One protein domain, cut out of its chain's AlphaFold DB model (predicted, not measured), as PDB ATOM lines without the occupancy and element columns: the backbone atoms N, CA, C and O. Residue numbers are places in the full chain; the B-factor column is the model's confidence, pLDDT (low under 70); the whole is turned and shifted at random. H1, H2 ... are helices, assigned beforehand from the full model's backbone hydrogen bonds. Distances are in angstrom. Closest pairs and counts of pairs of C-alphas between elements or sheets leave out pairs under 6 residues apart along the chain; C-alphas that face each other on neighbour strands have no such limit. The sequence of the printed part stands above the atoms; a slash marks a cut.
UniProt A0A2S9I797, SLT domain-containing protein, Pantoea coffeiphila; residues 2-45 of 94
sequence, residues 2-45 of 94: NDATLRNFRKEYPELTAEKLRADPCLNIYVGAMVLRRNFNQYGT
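AT A GLANCE: This is residues 2 to 45 of the 94 residues of the protein "SLT domain-containing protein" of Pantoea coffeiphila (UniProt A0A2S9I797). An open hook of three helices: the long H3 is the shank, short H2 meets it at a corner at one end, and short H1 lies beyond H2, crosswise to it and away from H3. Residues 38 to 44 stick out at the other end of the shank. The printed part has 44 residues, with H1, H2 and H3 in chain order and no named strand; the class is all helix. It is only just compact, close to loose, with a radius of gyration of the C-alphas of 10.9 A and spans of 31 by 21 by 16 A.

IN THESE COORDINATES: H1, residues 3 to 9, begins at C-alpha 3 (8.586, 17.755, -20.812). H2 is residues 18 to 23. H3, residues 25 to 43, is 26.8 A long and ends at C-alpha 43 (21.466, 21.534, -38.574).

HOW THE PARTS SIT: H1 and H2 are close but not clearly touching, about perpendicular at 90 degrees; their closest C-alphas, of Leu 6 and Ala 18, are 7.6 A apart. H2 and H3 touch only at the corner, H3 with residues 27 to 28 alone, at a steep tilt of 47 degrees, opposite ways; the closest C-alphas, of Leu 21 and Asn 28, are 4.9 A apart. H1 and H3 are apart. Every O i to N i+4 pair is within hydrogen-bond range in H2 and H3, and 2 of 3 in H1.

THE WHOLE: The farthest C-alphas, of Ala 23 and Gly 44, are 31.4 A apart. The printed part has no cut and no long link. Residues 2 to 7 have pLDDT under 70.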
ATOM      1  N   ASN A   2       9.845  14.821 -24.578       58.50
ATOM      2  CA  ASN A   2      10.004  15.029 -23.130       58.50
ATOM      3  C   ASN A   2       9.436  16.394 -22.686       58.50
ATOM      4  O   ASN A   2       9.209  17.282 -23.513       58.50
ATOM      5  N   ASP A   3       9.239  16.567 -21.379       60.44
ATOM      6  CA  ASP A   3       8.586  17.755 -20.812       60.44
ATOM      7  C   ASP A   3       9.380  19.052 -21.010       60.44
ATOM      8  O   ASP A   3       8.800  20.127 -21.152       60.44
ATOM      9  N   ALA A   4      10.713  18.976 -21.068       62.84
ATOM     10  CA  ALA A   4      11.553  20.144 -21.319       62.84
ATOM     11  C   ALA A   4      11.365  20.677 -22.746       62.84
ATOM     12  O   ALA A   4      11.255  21.886 -22.944       62.84
ATOM     13  N   THR A   5      11.270  19.777 -23.725       65.44
ATOM     14  CA  THR A   5      10.938  20.121 -25.106       65.44
ATOM     15  C   THR A   5       9.527  20.715 -25.192       65.44
ATOM     16  O   THR A   5       9.344  21.751 -25.826       65.44
ATOM     17  N   LEU A   6       8.550  20.136 -24.484       65.75
ATOM     18  CA  LEU A   6       7.175  20.648 -24.436       65.75
ATOM     19  C   LEU A   6       7.078  22.075 -23.889       65.75
ATOM     20  O   LEU A   6       6.346  22.886 -24.448       65.75
ATOM     21  N   ARG A   7       7.837  22.420 -22.839       69.44
ATOM     22  CA  ARG A   7       7.832  23.783 -22.274       69.44
ATOM     23  C   ARG A   7       8.217  24.856 -23.293       69.44
ATOM     24  O   ARG A   7       7.622  25.929 -23.278       69.44
ATOM     25  N   ASN A   8       9.162  24.568 -24.188       71.81
ATOM     26  CA  ASN A   8       9.538  25.511 -25.246       71.81
ATOM     27  C   ASN A   8       8.424  25.657 -26.290       71.81
ATOM     28  O   ASN A   8       8.147  26.769 -26.728       71.81
ATOM     29  N   PHE A   9       7.731  24.564 -26.626       75.25
ATOM     30  CA  PHE A   9       6.615  24.601 -27.574       75.25
ATOM     31  C   PHE A   9       5.370  25.285 -27.026       75.25
ATOM     32  O   PHE A   9       4.664  25.909 -27.806       75.25
ATOM     33  N   ARG A  10       5.117  25.250 -25.713       77.25
ATOM     34  CA  ARG A  10       3.951  25.922 -25.111       77.25
ATOM     35  C   ARG A  10       3.928  27.438 -25.326       77.25
ATOM     36  O   ARG A  10       2.860  28.026 -25.247       77.25
ATOM     37  N   LYS A  11       5.066  28.072 -25.630       78.94
ATOM     38  CA  LYS A  11       5.091  29.495 -26.015       78.94
ATOM     39  C   LYS A  11       4.423  29.751 -27.367       78.94
ATOM     40  O   LYS A  11       3.815  30.794 -27.554       78.94
ATOM     41  N   GLU A  12       4.546  28.806 -28.293       79.31
ATOM     42  CA  GLU A  12       3.977  28.891 -29.644       79.31
ATOM     43  C   GLU A  12       2.635  28.146 -29.752       79.31
ATOM     44  O   GLU A  12       1.786  28.498 -30.561       79.31
ATOM     45  N   TYR A  13       2.439  27.123 -28.917       82.19
ATOM     46  CA  TYR A  13       1.276  26.238 -28.885       82.19
ATOM     47  C   TYR A  13       0.822  26.044 -27.429       82.19
ATOM     48  O   TYR A  13       1.065  24.984 -26.844       82.19
ATOM     49  N   PRO A  14       0.197  27.057 -26.804       82.69
ATOM     50  CA  PRO A  14      -0.140  27.046 -25.373       82.69
ATOM     51  C   PRO A  14      -1.071  25.894 -24.980       82.69
ATOM     52  O   PRO A  14      -0.951  25.337 -23.888       82.69
ATOM     53  N   GLU A  15      -1.916  25.483 -25.921       84.94
ATOM     54  CA  GLU A  15      -2.855  24.374 -25.789       84.94
ATOM     55  C   GLU A  15      -2.211  22.986 -25.880       84.94
ATOM     56  O   GLU A  15      -2.888  21.992 -25.614       84.94
ATOM     57  N   LEU A  16      -0.941  22.880 -26.284       85.88
ATOM     58  CA  LEU A  16      -0.278  21.598 -26.493       85.88
ATOM     59  C   LEU A  16       0.166  20.984 -25.160       85.88
ATOM     60  O   LEU A  16       1.040  21.509 -24.467       85.88
ATOM     61  N   THR A  17      -0.392  19.820 -24.829       88.06
ATOM     62  CA  THR A  17      -0.051  19.063 -23.619       88.06
ATOM     63  C   THR A  17       0.410  17.649 -23.959       88.06
ATOM     64  O   THR A  17       0.085  17.098 -25.015       88.06
ATOM     65  N   ALA A  18       1.165  17.030 -23.046       86.00
ATOM     66  CA  ALA A  18       1.554  15.627 -23.180       86.00
ATOM     67  C   ALA A  18       0.332  14.690 -23.220       86.00
ATOM     68  O   ALA A  18       0.382  13.647 -23.861       86.00
ATOM     69  N   GLU A  19      -0.755  15.066 -22.546       89.69
ATOM     70  CA  GLU A  19      -2.020  14.334 -22.547       89.69
ATOM     71  C   GLU A  19      -2.698  14.371 -23.918       89.69
ATOM     72  O   GLU A  19      -2.952  13.310 -24.479       89.69
ATOM     73  N   LYS A  20      -2.869  15.558 -24.522       89.50
ATOM     74  CA  LYS A  20      -3.428  15.690 -25.880       89.50
ATOM     75  C   LYS A  20      -2.598  14.926 -26.910       89.50
ATOM     76  O   LYS A  20      -3.147  14.236 -27.756       89.50
ATOM     77  N   LEU A  21      -1.268  14.976 -26.798       89.38
ATOM     78  CA  LEU A  21      -0.368  14.207 -27.665       89.38
ATOM     79  C   LEU A  21      -0.474  12.689 -27.476       89.38
ATOM     80  O   LEU A  21      -0.129  11.943 -28.386       89.38
ATOM     81  N   ARG A  22      -0.865  12.204 -26.295       90.19
ATOM     82  CA  ARG A  22      -1.096  10.769 -26.064       90.19
ATOM     83  C   ARG A  22      -2.481  10.336 -26.536       90.19
ATOM     84  O   ARG A  22      -2.608   9.222 -27.027       90.19
ATOM     85  N   ALA A  23      -3.477  11.208 -26.390       93.50
ATOM     86  CA  ALA A  23      -4.851  10.956 -26.806       93.50
ATOM     87  C   ALA A  23      -5.036  11.025 -28.331       93.50
ATOM     88  O   ALA A  23      -5.842  10.278 -28.876       93.50
ATOM     89  N   ASP A  24      -4.277  11.882 -29.020       92.69
ATOM     90  CA  ASP A  24      -4.366  12.070 -30.468       92.69
ATOM     91  C   ASP A  24      -3.062  11.630 -31.172       92.69
ATOM     92  O   ASP A  24      -2.059  12.363 -31.173       92.69
ATOM     93  N   PRO A  25      -3.042  10.434 -31.796       90.38
ATOM     94  CA  PRO A  25      -1.864   9.934 -32.499       90.38
ATOM     95  C   PRO A  25      -1.528  10.749 -33.754       90.38
ATOM     96  O   PRO A  25      -0.351  10.876 -34.098       90.38
ATOM     97  N   CYS A  26      -2.523  11.331 -34.429       92.50
ATOM     98  CA  CYS A  26      -2.308  12.165 -35.609       92.50
ATOM     99  C   CYS A  26      -1.604  13.466 -35.218       92.50
ATOM    100  O   CYS A  26      -0.591  13.826 -35.824       92.50
ATOM    101  N   LEU A  27      -2.075  14.121 -34.153       90.38
ATOM    102  CA  LEU A  27      -1.422  15.295 -33.580       90.38
ATOM    103  C   LEU A  27       0.004  14.971 -33.121       90.38
ATOM    104  O   LEU A  27       0.921  15.759 -33.363       90.38
ATOM    105  N   ASN A  28       0.224  13.805 -32.505       89.06
ATOM    106  CA  ASN A  28       1.556  13.369 -32.084       89.06
ATOM    107  C   ASN A  28       2.538  13.277 -33.256       89.06
ATOM    108  O   ASN A  28       3.626  13.858 -33.205       89.06
ATOM    109  N   ILE A  29       2.123  12.597 -34.330       91.38
ATOM    110  CA  ILE A  29       2.923  12.446 -35.548       91.38
ATOM    111  C   ILE A  29       3.190  13.815 -36.179       91.38
ATOM    112  O   ILE A  29       4.338  14.115 -36.516       91.38
ATOM    113  N   TYR A  30       2.163  14.660 -36.298       91.25
ATOM    114  CA  TYR A  30       2.287  15.996 -36.876       91.25
ATOM    115  C   TYR A  30       3.295  16.860 -36.110       91.25
ATOM    116  O   TYR A  30       4.236  17.402 -36.698       91.25
ATOM    117  N   VAL A  31       3.146  16.948 -34.786       89.50
ATOM    118  CA  VAL A  31       4.048  17.731 -33.937       89.50
ATOM    119  C   VAL A  31       5.463  17.164 -34.000       89.50
ATOM    120  O   VAL A  31       6.406  17.923 -34.209       89.50
ATOM    121  N   GLY A  32       5.632  15.842 -33.897       89.12
ATOM    122  CA  GLY A  32       6.940  15.193 -34.011       89.12
ATOM    123  C   GLY A  32       7.644  15.507 -35.336       89.12
ATOM    124  O   GLY A  32       8.818  15.887 -35.338       89.12
ATOM    125  N   ALA A  33       6.920  15.432 -36.456       93.25
ATOM    126  CA  ALA A  33       7.434  15.776 -37.781       93.25
ATOM    127  C   ALA A  33       7.803  17.263 -37.894       93.25
ATOM    128  O   ALA A  33       8.841  17.607 -38.460       93.25
ATOM    129  N   MET A  34       6.995  18.154 -37.312       91.56
ATOM    130  CA  MET A  34       7.293  19.584 -37.261       91.56
ATOM    131  C   MET A  34       8.590  19.867 -36.491       91.56
ATOM    132  O   MET A  34       9.425  20.636 -36.975       91.56
ATOM    133  N   VAL A  35       8.785  19.255 -35.317       89.50
ATOM    134  CA  VAL A  35      10.021  19.421 -34.534       89.50
ATOM    135  C   VAL A  35      11.228  18.902 -35.315       89.50
ATOM    136  O   VAL A  35      12.253  19.579 -35.379       89.50
ATOM    137  N   LEU A  36      11.101  17.736 -35.954       92.62
ATOM    138  CA  LEU A  36      12.165  17.179 -36.786       92.62
ATOM    139  C   LEU A  36      12.512  18.103 -37.964       92.62
ATOM    140  O   LEU A  36      13.690  18.345 -38.218       92.62
ATOM    141  N   ARG A  37      11.509  18.685 -38.635       94.19
ATOM    142  CA  ARG A  37      11.717  19.662 -39.715       94.19
ATOM    143  C   ARG A  37      12.490  20.888 -39.235       94.19
ATOM    144  O   ARG A  37      13.417  21.317 -39.910       94.19
ATOM    145  N   ARG A  38      12.157  21.436 -38.061       90.62
ATOM    146  CA  ARG A  38      12.923  22.552 -37.471       90.62
ATOM    147  C   ARG A  38      14.378  22.160 -37.229       90.62
ATOM    148  O   ARG A  38      15.277  22.937 -37.528       90.62
ATOM    149  N   ASN A  39      14.602  20.937 -36.755       91.69
ATOM    150  CA  ASN A  39      15.944  20.410 -36.547       91.69
ATOM    151  C   ASN A  39      16.733  20.301 -37.864       91.69
ATOM    152  O   ASN A  39      17.897  20.685 -37.916       91.69
ATOM    153  N   PHE A  40      16.094  19.843 -38.945       95.88
ATOM    154  CA  PHE A  40      16.698  19.820 -40.280       95.88
ATOM    155  C   PHE A  40      17.011  21.214 -40.817       95.88
ATOM    156  O   PHE A  40      18.093  21.419 -41.357       95.88
ATOM    157  N   ASN A  41      16.115  22.182 -40.624       95.31
ATOM    158  CA  ASN A  41      16.357  23.561 -41.050       95.31
ATOM    159  C   ASN A  41      17.563  24.182 -40.332       95.31
ATOM    160  O   ASN A  41      18.263  25.001 -40.915       95.31
ATOM    161  N   GLN A  42      17.802  23.806 -39.073       93.81
ATOM    162  CA  GLN A  42      18.875  24.380 -38.268       93.81
ATOM    163  C   GLN A  42      20.227  23.671 -38.445       93.81
ATOM    164  O   GLN A  42      21.262  24.330 -38.413       93.81
ATOM    165  N   TYR A  43      20.236  22.343 -38.603       93.69
ATOM    166  CA  TYR A  43      21.466  21.534 -38.574       93.69
ATOM    167  C   TYR A  43      21.723  20.740 -39.861       93.69
ATOM    168  O   TYR A  43      22.658  19.941 -39.914       93.69
ATOM    169  N   GLY A  44      20.904  20.952 -40.892       95.88
ATOM    170  CA  GLY A  44      20.949  20.223 -42.154       95.88
ATOM    171  C   GLY A  44      20.124  18.934 -42.139       95.88
ATOM    172  O   GLY A  44      19.878  18.305 -41.105       95.88
ATOM    173  N   THR A  45      19.685  18.517 -43.324       95.69
ATOM    174  CA  THR A  45      18.994  17.241 -43.533       95.69
ATOM    175  C   THR A  45      19.984  16.083 -43.530       95.69
ATOM    176  O   THR A  45      20.845  15.989 -44.401       95.69
TER     177      THR A  45